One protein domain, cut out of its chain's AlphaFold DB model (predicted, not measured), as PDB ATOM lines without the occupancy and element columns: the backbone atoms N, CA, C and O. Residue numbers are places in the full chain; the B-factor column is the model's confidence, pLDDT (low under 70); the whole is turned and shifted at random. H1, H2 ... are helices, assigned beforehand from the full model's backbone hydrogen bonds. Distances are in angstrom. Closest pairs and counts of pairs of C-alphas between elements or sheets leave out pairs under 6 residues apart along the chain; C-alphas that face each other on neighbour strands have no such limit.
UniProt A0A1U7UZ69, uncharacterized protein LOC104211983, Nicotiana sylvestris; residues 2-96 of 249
ATOM      1  N   PHE A   2      12.288 -35.260  32.504       81.00
ATOM      2  CA  PHE A   2      13.234 -34.332  33.179       81.00
ATOM      3  C   PHE A   2      14.654 -34.917  33.232       81.00
ATOM      4  O   PHE A   2      15.603 -34.231  32.879       81.00
ATOM      5  N   ILE A   3      14.780 -36.195  33.606       82.88
ATOM      6  CA  ILE A   3      16.073 -36.880  33.740       82.88
ATOM      7  C   ILE A   3      16.833 -36.945  32.410       82.88
ATOM      8  O   ILE A   3      18.001 -36.601  32.358       82.88
ATOM      9  N   GLU A   4      16.135 -37.269  31.325       87.12
ATOM     10  CA  GLU A   4      16.660 -37.324  29.956       87.12
ATOM     11  C   GLU A   4      17.281 -35.988  29.527       87.12
ATOM     12  O   GLU A   4      18.404 -35.952  29.046       87.12
ATOM     13  N   LYS A   5      16.603 -34.865  29.802       87.62
ATOM     14  CA  LYS A   5      17.142 -33.528  29.510       87.62
ATOM     15  C   LYS A   5      18.345 -33.157  30.379       87.62
ATOM     16  O   LYS A   5      19.160 -32.344  29.959       87.62
ATOM     17  N   VAL A   6      18.424 -33.694  31.598       86.56
ATOM     18  CA  VAL A   6      19.553 -33.454  32.504       86.56
ATOM     19  C   VAL A   6      20.763 -34.287  32.089       86.56
ATOM     20  O   VAL A   6      21.856 -33.741  32.098       86.56
ATOM     21  N   MET A   7      20.586 -35.546  31.667       86.19
ATOM     22  CA  MET A   7      21.697 -36.435  31.276       86.19
ATOM     23  C   MET A   7      22.462 -35.965  30.038       86.19
ATOM     24  O   MET A   7      23.651 -36.228  29.937       86.19
ATOM     25  N   VAL A   8      21.809 -35.247  29.122       90.88
ATOM     26  CA  VAL A   8      22.454 -34.713  27.906       90.88
ATOM     27  C   VAL A   8      23.420 -33.559  28.218       90.88
ATOM     28  O   VAL A   8      24.241 -33.193  27.383       90.88
ATOM     29  N   ARG A   9      23.341 -32.955  29.410       90.00
ATOM     30  CA  ARG A   9      24.201 -31.828  29.781       90.00
ATOM     31  C   ARG A   9      25.532 -32.301  30.353       90.00
ATOM     32  O   ARG A   9      25.577 -33.218  31.167       90.00
ATOM     33  N   GLU A  10      26.593 -31.567  30.047       88.06
ATOM     34  CA  GLU A  10      27.938 -31.791  30.599       88.06
ATOM     35  C   GLU A  10      27.997 -31.574  32.121       88.06
ATOM     36  O   GLU A  10      28.790 -32.190  32.827       88.06
ATOM     37  N   ASP A  11      27.117 -30.725  32.664       91.06
ATOM     38  CA  ASP A  11      27.054 -30.410  34.090       91.06
ATOM     39  C   ASP A  11      26.082 -31.299  34.884       91.06
ATOM     40  O   ASP A  11      25.788 -31.003  36.045       91.06
ATOM     41  N   CYS A  12      25.598 -32.401  34.299       88.31
ATOM     42  CA  CYS A  12      24.561 -33.263  34.873       88.31
ATOM     43  C   CYS A  12      24.910 -33.828  36.257       88.31
ATOM     44  O   CYS A  12      24.018 -34.019  37.085       88.31
ATOM     45  N   ASN A  13      26.195 -34.060  36.543       88.00
ATOM     46  CA  ASN A  13      26.639 -34.642  37.810       88.00
ATOM     47  C   ASN A  13      26.707 -33.627  38.969       88.00
ATOM     48  O   ASN A  13      26.947 -34.014  40.112       88.00
ATOM     49  N   ARG A  14      26.471 -32.330  38.716       92.50
ATOM     50  CA  ARG A  14      26.476 -31.314  39.780       92.50
ATOM     51  C   ARG A  14      25.380 -31.591  40.822       92.50
ATOM     52  O   ARG A  14      24.256 -31.946  40.449       92.50
ATOM     53  N   PRO A  15      25.640 -31.333  42.119       93.69
ATOM     54  CA  PRO A  15      24.680 -31.588  43.198       93.69
ATOM     55  C   PRO A  15      23.356 -30.837  43.001       93.69
ATOM     56  O   PRO A  15      22.286 -31.360  43.309       93.69
ATOM     57  N   PHE A  16      23.418 -29.655  42.384       92.88
ATOM     58  CA  PHE A  16      22.257 -28.843  42.020       92.88
ATOM     59  C   PHE A  16      21.195 -29.620  41.224       92.88
ATOM     60  O   PHE A  16      19.998 -29.504  41.502       92.88
ATOM     61  N   TRP A  17      21.608 -30.435  40.248       92.94
ATOM     62  CA  TRP A  17      20.674 -31.189  39.412       92.94
ATOM     63  C   TRP A  17      20.048 -32.361  40.159       92.94
ATOM     64  O   TRP A  17      18.848 -32.599  40.019       92.94
ATOM     65  N   LYS A  18      20.818 -33.026  41.025       92.25
ATOM     66  CA  LYS A  18      20.328 -34.099  41.903       92.25
ATOM     67  C   LYS A  18      19.307 -33.557  42.904       92.25
ATOM     68  O   LYS A  18      18.249 -34.151  43.109       92.25
ATOM     69  N   GLU A  19      19.560 -32.379  43.468       93.88
ATOM     70  CA  GLU A  19      18.601 -31.707  44.339       93.88
ATOM     71  C   GLU A  19      17.332 -31.285  43.584       93.88
ATOM     72  O   GLU A  19      16.216 -31.526  44.057       93.88
ATOM     73  N   ARG A  20      17.477 -30.687  42.394       93.00
ATOM     74  CA  ARG A  20      16.343 -30.316  41.533       93.00
ATOM     75  C   ARG A  20      15.522 -31.522  41.106       93.00
ATOM     76  O   ARG A  20      14.299 -31.414  41.055       93.00
ATOM     77  N   PHE A  21      16.167 -32.657  40.860       92.81
ATOM     78  CA  PHE A  21      15.500 -33.914  40.557       92.81
ATOM     79  C   PHE A  21      14.605 -34.364  41.715       92.81
ATOM     80  O   PHE A  21      13.415 -34.598  41.508       92.81
ATOM     81  N   ILE A  22      15.129 -34.392  42.946       93.56
ATOM     82  CA  ILE A  22      14.338 -34.749  44.135       93.56
ATOM     83  C   ILE A  22      13.206 -33.738  44.366       93.56
ATOM     84  O   ILE A  22      12.081 -34.128  44.675       93.56
ATOM     85  N   SER A  23      13.472 -32.442  44.193       92.62
ATOM     86  CA  SER A  23      12.461 -31.380  44.308       92.62
ATOM     87  C   SER A  23      11.379 -31.437  43.224       92.62
ATOM     88  O   SER A  23      10.293 -30.902  43.431       92.62
ATOM     89  N   GLY A  24      11.656 -32.071  42.081       92.81
ATOM     90  CA  GLY A  24      10.688 -32.282  41.004       92.81
ATOM     91  C   GLY A  24       9.678 -33.399  41.283       92.81
ATOM     92  O   GLY A  24       8.677 -33.507  40.575       92.81
ATOM     93  N   LEU A  25       9.911 -34.225  42.309       93.62
ATOM     94  CA  LEU A  25       8.991 -35.285  42.713       93.62
ATOM     95  C   LEU A  25       7.780 -34.715  43.481       93.62
ATOM     96  O   LEU A  25       7.866 -33.635  44.072       93.62
ATOM     97  N   PRO A  26       6.640 -35.436  43.542       94.88
ATOM     98  CA  PRO A  26       5.498 -35.022  44.356       94.88
ATOM     99  C   PRO A  26       5.919 -34.711  45.798       94.88
ATOM    100  O   PRO A  26       6.591 -35.519  46.428       94.88
ATOM    101  N   ARG A  27       5.492 -33.567  46.346       93.69
ATOM    102  CA  ARG A  27       6.008 -33.005  47.613       93.69
ATOM    103  C   ARG A  27       6.162 -34.017  48.759       93.69
ATOM    104  O   ARG A  27       7.239 -34.129  49.329       93.69
ATOM    105  N   LEU A  28       5.102 -34.763  49.083       93.62
ATOM    106  CA  LEU A  28       5.122 -35.744  50.182       93.62
ATOM    107  C   LEU A  28       6.042 -36.937  49.888       93.62
ATOM    108  O   LEU A  28       6.629 -37.521  50.795       93.62
ATOM    109  N   PHE A  29       6.158 -37.300  48.611       96.00
ATOM    110  CA  PHE A  29       7.059 -38.350  48.164       96.00
ATOM    111  C   PHE A  29       8.516 -37.893  48.264       96.00
ATOM    112  O   PHE A  29       9.335 -38.607  48.832       96.00
ATOM    113  N   ALA A  30       8.817 -36.681  47.788       95.88
ATOM    114  CA  ALA A  30      10.137 -36.068  47.882       95.88
ATOM    115  C   ALA A  30      10.613 -35.973  49.337       95.88
ATOM    116  O   ALA A  30      11.758 -36.289  49.635       95.88
ATOM    117  N   GLU A  31       9.730 -35.579  50.255       95.62
ATOM    118  CA  GLU A  31      10.032 -35.513  51.685       95.62
ATOM    119  C   GLU A  31      10.372 -36.894  52.266       95.62
ATOM    120  O   GLU A  31      11.416 -37.055  52.899       95.62
ATOM    121  N   LYS A  32       9.560 -37.924  51.975       95.69
ATOM    122  CA  LYS A  32       9.845 -39.299  52.421       95.69
ATOM    123  C   LYS A  32      11.143 -39.838  51.816       95.69
ATOM    124  O   LYS A  32      11.901 -40.507  52.511       95.69
ATOM    125  N   LEU A  33      11.418 -39.518  50.554       96.12
ATOM    126  CA  LEU A  33      12.648 -39.906  49.873       96.12
ATOM    127  C   LEU A  33      13.880 -39.230  50.486       96.12
ATOM    128  O   LEU A  33      14.873 -39.900  50.751       96.12
ATOM    129  N   ARG A  34      13.806 -37.926  50.785       95.69
ATOM    130  CA  ARG A  34      14.869 -37.205  51.503       95.69
ATOM    131  C   ARG A  34      15.149 -37.850  52.855       95.69
ATOM    132  O   ARG A  34      16.311 -38.036  53.188       95.69
ATOM    133  N   ASN A  35      14.109 -38.229  53.595       95.50
ATOM    134  CA  ASN A  35      14.273 -38.910  54.879       95.50
ATOM    135  C   ASN A  35      14.927 -40.287  54.705       95.50
ATOM    136  O   ASN A  35      15.903 -40.567  55.381       95.50
ATOM    137  N   LYS A  36      14.498 -41.091  53.721       94.56
ATOM    138  CA  LYS A  36      15.127 -42.388  53.413       94.56
ATOM    139  C   LYS A  36      16.614 -42.275  53.072       94.56
ATOM    140  O   LYS A  36      17.389 -43.140  53.467       94.56
ATOM    141  N   ILE A  37      17.013 -41.234  52.342       94.88
ATOM    142  CA  ILE A  37      18.428 -40.986  52.043       94.88
ATOM    143  C   ILE A  37      19.157 -40.567  53.327       94.88
ATOM    144  O   ILE A  37      20.178 -41.155  53.666       94.88
ATOM    145  N   LYS A  38      18.601 -39.631  54.103       94.75
ATOM    146  CA  LYS A  38      19.185 -39.204  55.387       94.75
ATOM    147  C   LYS A  38      19.362 -40.357  56.375       94.75
ATOM    148  O   LYS A  38      20.400 -40.425  57.023       94.75
ATOM    149  N   ASP A  39      18.405 -41.277  56.452       93.94
ATOM    150  CA  ASP A  39      18.467 -42.454  57.327       93.94
ATOM    151  C   ASP A  39      19.654 -43.367  56.978       93.94
ATOM    152  O   ASP A  39      20.211 -44.030  57.849       93.94
ATOM    153  N   ARG A  40      20.060 -43.399  55.701       91.50
ATOM    154  CA  ARG A  40      21.213 -44.177  55.219       91.50
ATOM    155  C   ARG A  40      22.545 -43.449  55.383       91.50
ATOM    156  O   ARG A  40      23.562 -44.112  55.528       91.50
ATOM    157  N   PHE A  41      22.532 -42.118  55.346       90.50
ATOM    158  CA  PHE A  41      23.728 -41.269  55.330       90.50
ATOM    159  C   PHE A  41      23.813 -40.362  56.570       90.50
ATOM    160  O   PHE A  41      24.097 -39.167  56.470       90.50
ATOM    161  N   ASN A  42      23.544 -40.927  57.752       89.44
ATOM    162  CA  ASN A  42      23.759 -40.279  59.055       89.44
ATOM    163  C   ASN A  42      23.131 -38.869  59.179       89.44
ATOM    164  O   ASN A  42      23.700 -37.975  59.801       89.44
ATOM    165  N   GLY A  43      21.950 -38.656  58.592       89.12
ATOM    166  CA  GLY A  43      21.181 -37.413  58.712       89.12
ATOM    167  C   GLY A  43      21.441 -36.357  57.630       89.12
ATOM    168  O   GLY A  43      20.687 -35.382  57.558       89.12
ATOM    169  N   SER A  44      22.430 -36.554  56.752       90.62
ATOM    170  CA  SER A  44      22.730 -35.648  55.633       90.62
ATOM    171  C   SER A  44      22.475 -36.310  54.277       90.62
ATOM    172  O   SER A  44      22.364 -37.527  54.178       90.62
ATOM    173  N   ILE A  45      22.343 -35.508  53.219       92.38
ATOM    174  CA  ILE A  45      22.196 -36.004  51.843       92.38
ATOM    175  C   ILE A  45      23.487 -35.669  51.088       92.38
ATOM    176  O   ILE A  45      23.656 -34.515  50.685       92.38
ATOM    177  N   PRO A  46      24.404 -36.636  50.898       92.81
ATOM    178  CA  PRO A  46      25.668 -36.397  50.212       92.81
ATOM    179  C   PRO A  46      25.458 -36.379  48.693       92.81
ATOM    180  O   PRO A  46      25.698 -37.373  48.014       92.81
ATOM    181  N   TYR A  47      24.981 -35.257  48.146       93.00
ATOM    182  CA  TYR A  47      24.671 -35.142  46.714       93.00
ATOM    183  C   TYR A  47      25.883 -35.368  45.803       93.00
ATOM    184  O   TYR A  47      25.709 -35.880  44.700       93.00
ATOM    185  N   ASP A  48      27.094 -35.028  46.235       91.50
ATOM    186  CA  ASP A  48      28.295 -35.186  45.409       91.50
ATOM    187  C   ASP A  48      28.588 -36.664  45.111       91.50
ATOM    188  O   ASP A  48      28.835 -37.026  43.961       91.50
ATOM    189  N   ASN A  49      28.409 -37.532  46.110       90.75
ATOM    190  CA  ASN A  49      28.724 -38.962  46.017       90.75
ATOM    191  C   ASN A  49      27.546 -39.815  45.522       90.75
ATOM    192  O   ASN A  49      27.694 -41.014  45.307       90.75
ATOM    193  N   LEU A  50      26.361 -39.219  45.381       91.56
ATOM    194  CA  LEU A  50      25.135 -39.937  45.059       91.56
ATOM    195  C   LEU A  50      24.959 -40.047  43.544       91.56
ATOM    196  O   LEU A  50      24.886 -39.027  42.855       91.56
ATOM    197  N   MET A  51      24.854 -41.261  43.010       92.69
ATOM    198  CA  MET A  51      24.630 -41.468  41.579       92.69
ATOM    199  C   MET A  51      23.137 -41.362  41.244       92.69
ATOM    200  O   MET A  51      22.262 -41.612  42.076       92.69
ATOM    201  N   TYR A  52      22.807 -41.042  39.990       91.25
ATOM    202  CA  TYR A  52      21.408 -41.063  39.543       91.25
ATOM    203  C   TYR A  52      20.779 -42.460  39.651       91.25
ATOM    204  O   TYR A  52      19.589 -42.566  39.950       91.25
ATOM    205  N   GLY A  53      21.578 -43.520  39.492       91.88
ATOM    206  CA  GLY A  53      21.153 -44.896  39.758       91.88
ATOM    207  C   GLY A  53      20.699 -45.103  41.206       91.88
ATOM    208  O   GLY A  53      19.631 -45.670  41.435       91.88
ATOM    209  N   ASP A  54      21.435 -44.553  42.178       93.62
ATOM    210  CA  ASP A  54      21.060 -44.616  43.596       93.62
ATOM    211  C   ASP A  54      19.756 -43.863  43.848       93.62
ATOM    212  O   ASP A  54      18.849 -44.387  44.489       93.62
ATOM    213  N   LEU A  55      19.623 -42.657  43.287       93.31
ATOM    214  CA  LEU A  55      18.387 -41.867  43.336       93.31
ATOM    215  C   LEU A  55      17.186 -42.674  42.837       93.31
ATOM    216  O   LEU A  55      16.158 -42.727  43.510       93.31
ATOM    217  N   ILE A  56      17.314 -43.310  41.673       93.19
ATOM    218  CA  ILE A  56      16.254 -44.131  41.077       93.19
ATOM    219  C   ILE A  56      15.948 -45.341  41.966       93.19
ATOM    220  O   ILE A  56      14.778 -45.649  42.201       93.19
ATOM    221  N   SER A  57      16.971 -45.986  42.524       95.50
ATOM    222  CA  SER A  57      16.807 -47.084  43.480       95.50
ATOM    223  C   SER A  57      16.027 -46.640  44.725       95.50
ATOM    224  O   SER A  57      15.020 -47.257  45.087       95.50
ATOM    225  N   PHE A  58      16.396 -45.502  45.326       95.44
ATOM    226  CA  PHE A  58      15.669 -44.913  46.453       95.44
ATOM    227  C   PHE A  58      14.224 -44.559  46.094       95.44
ATOM    228  O   PHE A  58      13.327 -44.791  46.911       95.44
ATOM    229  N   ILE A  59      13.971 -44.040  44.887       95.56
ATOM    230  CA  ILE A  59      12.614 -43.781  44.383       95.56
ATOM    231  C   ILE A  59      11.817 -45.083  44.333       95.56
ATOM    232  O   ILE A  59      10.716 -45.136  44.879       95.56
ATOM    233  N   ASN A  60      12.361 -46.135  43.724       95.62
ATOM    234  CA  ASN A  60      11.660 -47.405  43.558       95.62
ATOM    235  C   ASN A  60      11.318 -48.038  44.908       95.62
ATOM    236  O   ASN A  60      10.161 -48.383  45.150       95.62
ATOM    237  N   VAL A  61      12.287 -48.110  45.824       96.25
ATOM    238  CA  VAL A  61      12.070 -48.634  47.179       96.25
ATOM    239  C   VAL A  61      11.024 -47.800  47.926       96.25
ATOM    240  O   VAL A  61      10.067 -48.344  48.470       96.25
ATOM    241  N   THR A  62      11.141 -46.469  47.900       95.88
ATOM    242  CA  THR A  62      10.187 -45.575  48.583       95.88
ATOM    243  C   THR A  62       8.780 -45.665  47.979       95.88
ATOM    244  O   THR A  62       7.785 -45.582  48.703       95.88
ATOM    245  N   GLY A  63       8.682 -45.845  46.661       95.88
ATOM    246  CA  GLY A  63       7.429 -46.034  45.933       95.88
ATOM    247  C   GLY A  63       6.730 -47.331  46.312       95.88
ATOM    248  O   GLY A  63       5.534 -47.313  46.617       95.88
ATOM    249  N   LEU A  64       7.479 -48.432  46.363       95.44
ATOM    250  CA  LEU A  64       6.967 -49.726  46.805       95.44
ATOM    251  C   LEU A  64       6.495 -49.665  48.262       95.44
ATOM    252  O   LEU A  64       5.353 -50.039  48.530       95.44
ATOM    253  N   ASP A  65       7.300 -49.099  49.165       95.00
ATOM    254  CA  ASP A  65       6.950 -48.916  50.582       95.00
ATOM    255  C   ASP A  65       5.664 -48.093  50.761       95.00
ATOM    256  O   ASP A  65       4.804 -48.396  51.585       95.00
ATOM    257  N   LEU A  66       5.487 -47.020  49.985       95.06
ATOM    258  CA  LEU A  66       4.261 -46.224  50.058       95.06
ATOM    259  C   LEU A  66       3.050 -46.968  49.505       95.06
ATOM    260  O   LEU A  66       1.949 -46.843  50.045       95.06
ATOM    261  N   CYS A  67       3.231 -47.740  48.437       93.81
ATOM    262  CA  CYS A  67       2.155 -48.533  47.866       93.81
ATOM    263  C   CYS A  67       1.676 -49.611  48.851       93.81
ATOM    264  O   CYS A  67       0.465 -49.794  49.029       93.81
ATOM    265  N   THR A  68       2.602 -50.297  49.525       95.94
ATOM    266  CA  THR A  68       2.275 -51.295  50.552       95.94
ATOM    267  C   THR A  68       1.603 -50.643  51.760       95.94
ATOM    268  O   THR A  68       0.536 -51.108  52.169       95.94
ATOM    269  N   ASP A  69       2.120 -49.511  52.248       94.31
ATOM    270  CA  ASP A  69       1.532 -48.736  53.349       94.31
ATOM    271  C   ASP A  69       0.085 -48.315  53.055       94.31
ATOM    272  O   ASP A  69      -0.811 -48.453  53.894       94.31
ATOM    273  N   LEU A  70      -0.171 -47.777  51.859       94.12
ATOM    274  CA  LEU A  70      -1.505 -47.335  51.451       94.12
ATOM    275  C   LEU A  70      -2.475 -48.514  51.357       94.12
ATOM    276  O   LEU A  70      -3.622 -48.414  51.815       94.12
ATOM    277  N   LYS A  71      -2.011 -49.647  50.820       95.56
ATOM    278  CA  LYS A  71      -2.794 -50.881  50.748       95.56
ATOM    279  C   LYS A  71      -3.128 -51.395  52.149       95.56
ATOM    280  O   LYS A  71      -4.307 -51.617  52.431       95.56
ATOM    281  N   LEU A  72      -2.146 -51.485  53.047       95.75
ATOM    282  CA  LEU A  72      -2.332 -51.937  54.427       95.75
ATOM    283  C   LEU A  72      -3.283 -51.019  55.206       95.75
ATOM    284  O   LEU A  72      -4.250 -51.487  55.804       95.75
ATOM    285  N   LYS A  73      -3.100 -49.696  55.113       95.56
ATOM    286  CA  LYS A  73      -4.012 -48.714  55.727       95.56
ATOM    287  C   LYS A  73      -5.446 -48.860  55.219       95.56
ATOM    288  O   LYS A  73      -6.389 -48.654  55.984       95.56
ATOM    289  N   SER A  74      -5.637 -49.199  53.943       95.25
ATOM    290  CA  SER A  74      -6.971 -49.451  53.387       95.25
ATOM    291  C   SER A  74      -7.605 -50.730  53.947       95.25
ATOM    292  O   SER A  74      -8.808 -50.741  54.207       95.25
ATOM    293  N   LEU A  75      -6.804 -51.777  54.176       95.00
ATOM    294  CA  LEU A  75      -7.249 -53.044  54.754       95.00
ATOM    295  C   LEU A  75      -7.638 -52.872  56.220       95.00
ATOM    296  O   LEU A  75      -8.761 -53.208  56.574       95.00
ATOM    297  N   ILE A  76      -6.794 -52.225  57.028       94.81
ATOM    298  CA  ILE A  76      -7.089 -51.929  58.441       94.81
ATOM    299  C   ILE A  76      -8.387 -51.117  58.573       94.81
ATOM    300  O   ILE A  76      -9.204 -51.358  59.458       94.81
ATOM    301  N   LYS A  77      -8.630 -50.154  57.672       96.00
ATOM    302  CA  LYS A  77      -9.888 -49.389  57.668       96.00
ATOM    303  C   LYS A  77     -11.105 -50.261  57.356       96.00
ATOM    304  O   LYS A  77     -12.155 -50.036  57.954       96.00
ATOM    305  N   LYS A  78     -10.988 -51.213  56.425       95.56
ATOM    306  CA  LYS A  78     -12.069 -52.157  56.097       95.56
ATOM    307  C   LYS A  78     -12.324 -53.116  57.252       95.56
ATOM    308  O   LYS A  78     -13.470 -53.240  57.662       95.56
ATOM    309  N   ASP A  79     -11.268 -53.688  57.818       94.94
ATOM    310  CA  ASP A  79     -11.327 -54.594  58.964       94.94
ATOM    311  C   ASP A  79     -11.961 -53.925  60.193       94.94
ATOM    312  O   ASP A  79     -12.899 -54.443  60.793       94.94
ATOM    313  N   ARG A  80     -11.586 -52.675  60.490       93.88
ATOM    314  CA  ARG A  80     -12.223 -51.885  61.559       93.88
ATOM    315  C   ARG A  80     -13.720 -51.639  61.324       93.88
ATOM    316  O   ARG A  80     -14.495 -51.519  62.273       93.88
ATOM    317  N   LEU A  81     -14.138 -51.472  60.071       91.69
ATOM    318  CA  LEU A  81     -15.554 -51.304  59.736       91.69
ATOM    319  C   LEU A  81     -16.305 -52.635  59.804       91.69
ATOM    320  O   LEU A  81     -17.448 -52.650  60.258       91.69
ATOM    321  N   GLN A  82     -15.658 -53.718  59.384       93.25
ATOM    322  CA  GLN A  82     -16.195 -55.069  59.411       93.25
ATOM    323  C   GLN A  82     -16.358 -55.576  60.845       93.25
ATOM    324  O   GLN A  82     -17.475 -55.908  61.219       93.25
ATOM    325  N   SER A  83     -15.324 -55.504  61.683       91.06
ATOM    326  CA  SER A  83     -15.392 -55.861  63.111       91.06
ATOM    327  C   SER A  83     -16.497 -55.103  63.851       91.06
ATOM    328  O   SER A  83     -17.233 -55.668  64.658       91.06
ATOM    329  N   LYS A  84     -16.701 -53.819  63.528       90.31
ATOM    330  CA  LYS A  84     -17.817 -53.037  64.075       90.31
ATOM    331  C   LYS A  84     -19.189 -53.513  63.583       90.31
ATOM    332  O   LYS A  84     -20.164 -53.407  64.327       90.31
ATOM    333  N   ALA A  85     -19.290 -53.952  62.332       88.88
ATOM    334  CA  ALA A  85     -20.527 -54.494  61.778       88.88
ATOM    335  C   ALA A  85     -20.843 -55.874  62.370       88.88
ATOM    336  O   ALA A  85     -21.982 -56.108  62.763       88.88
ATOM    337  N   GLU A  86     -19.833 -56.733  62.506       91.75
ATOM    338  CA  GLU A  86     -19.931 -58.062  63.113       91.75
ATOM    339  C   GLU A  86     -20.337 -57.976  64.580       91.75
ATOM    340  O   GLU A  86     -21.286 -58.641  64.973       91.75
ATOM    341  N   LEU A  87     -19.734 -57.078  65.366       89.69
ATOM    342  CA  LEU A  87     -20.158 -56.847  66.749       89.69
ATOM    343  C   LEU A  87     -21.612 -56.358  66.828       89.69
ATOM    344  O   LEU A  87     -22.371 -56.780  67.694       89.69
ATOM    345  N   GLY A  88     -22.021 -55.477  65.910       87.62
ATOM    346  CA  GLY A  88     -23.408 -55.019  65.823       87.62
ATOM    347  C   GLY A  88     -24.391 -56.145  65.490       87.62
ATOM    348  O   GLY A  88     -25.475 -56.174  66.068       87.62
ATOM    349  N   SER A  89     -24.000 -57.056  64.592       88.56
ATOM    350  CA  SER A  89     -24.766 -58.258  64.242       88.56
ATOM    351  C   SER A  89     -24.843 -59.221  65.421       88.56
ATOM    352  O   SER A  89     -25.935 -59.604  65.816       88.56
ATOM    353  N   PHE A  90     -23.707 -59.523  66.051       92.69
ATOM    354  CA  PHE A  90     -23.626 -60.391  67.219       92.69
ATOM    355  C   PHE A  90     -24.529 -59.890  68.350       92.69
ATOM    356  O   PHE A  90     -25.338 -60.639  68.879       92.69
ATOM    357  N   CYS A  91     -24.481 -58.596  68.680       87.12
ATOM    358  CA  CYS A  91     -25.390 -58.027  69.676       87.12
ATOM    359  C   CYS A  91     -26.872 -58.212  69.293       87.12
ATOM    360  O   CYS A  91     -27.692 -58.486  70.168       87.12
ATOM    361  N   GLN A  92     -27.222 -58.082  68.009       87.44
ATOM    362  CA  GLN A  92     -28.591 -58.284  67.533       87.44
ATOM    363  C   GLN A  92     -29.047 -59.744  67.669       87.44
ATOM    364  O   GLN A  92     -30.202 -59.965  68.038       87.44
ATOM    365  N   ASP A  93     -28.156 -60.710  67.440       90.00
ATOM    366  CA  ASP A  93     -28.452 -62.146  67.552       90.00
ATOM    367  C   ASP A  93     -28.823 -62.550  68.993       90.00
ATOM    368  O   ASP A  93     -29.672 -63.413  69.198       90.00
ATOM    369  N   PHE A  94     -28.277 -61.855  69.999       89.56
ATOM    370  CA  PHE A  94     -28.621 -62.029  71.421       89.56
ATOM    371  C   PHE A  94     -29.759 -61.106  71.902       89.56
ATOM    372  O   PHE A  94     -29.981 -60.948  73.101       89.56
ATOM    373  N   GLY A  95     -30.488 -60.462  70.985       84.56
ATOM    374  CA  GLY A  95     -31.636 -59.610  71.316       84.56
ATOM    375  C   GLY A  95     -31.278 -58.206  71.820       84.56
ATOM    376  O   GLY A  95     -32.174 -57.422  72.156       84.56
ATOM    377  N   TYR A  96     -29.997 -57.822  71.826       81.81
ATOM    378  CA  TYR A  96     -29.611 -56.448  72.131       81.81
ATOM    379  C   TYR A  96     -29.927 -55.539  70.939       81.81
ATOM    380  O   TYR A  96     -29.409 -55.685  69.830       81.81
TER     381      TYR A  96
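Overview. This is residues 2 to 96 of the 249 residues of the protein "uncharacterized protein LOC104211983" of Nicotiana sylvestris (UniProt A0A1U7UZ69). A long straight helix, H4, sticks out like a handle from a small head, in which H1, H2, H3 and the first part of H4 come together. In the head, H1 and H2 form a helical hairpin, H3 follows at a steep angle to H2, and H3 crosses H4 near residues 58 to 62, while residues 67 to 87 and 89 to 95 stand free. The printed part has 95 residues with four named helices, H1, H2, H3 and H4 in that order, and no named strand; the class is all helix. The whole is extended, with a radius of gyration of the C-alphas of 21.9 A, and its outline is a rod spanning 77 by 29 by 18 A, of which the free arm of H4 makes much of the length.

Arrangement. H1, residues 2 to 7, and H2, residues 15 to 23, are a hairpin: they run opposite ways at a shallow tilt of 16 degrees. They only just touch, with 3 pairs of C-alphas within 8 A, the closest being those of Val 6 and Trp 17 at 7.4 A. H2 touches H3, residues 27 to 40, through residues 30 to 34 of H3 alone; the closest C-alphas are those of Ile 22 and Ala 30, 5.8 A apart, and the two helices run opposite ways at a steep tilt of 51 degrees. H4, residues 52 to 93, touches H3 with its residues 58 to 62 alone, the closest C-alphas being those of Leu 33 and Thr 62 at 6.3 A. H3 and H4 run opposite ways at a steep tilt of 69 degrees, only just short of about perpendicular. H2 and H4 are close but not clearly touching, with the C-alphas of Lys 18 and Tyr 52 the closest at 7.4 A. H1 is apart from H3 and from H4. In H1, H2, H3 and H4 every O i to N i+4 pair is within hydrogen-bond range.

Along the chain. H1 begins at C-alpha 2, at (13.234, -34.332, 33.179), and is 8.9 A long from first to last C-alpha. H2 measures 12.3 A and H3 20.3 A in the same way. H4 begins at C-alpha 52, at (21.408, -41.063, 39.543), and ends 61.0 A away at C-alpha 93, at (-28.452, -62.146, 67.552).

Size, cuts and confidence. The two C-alphas farthest apart are those of Glu 10 and Gly 95, at 77.3 A. The printed part has no cut. The link from H3 to H4, 11 residues, is long; that from H1 to H2, 7 residues, is short, and that from H2 to H3, 3 residues, is tight. The mean pLDDT of the printed part is 92.3, and no printed residue is under 70.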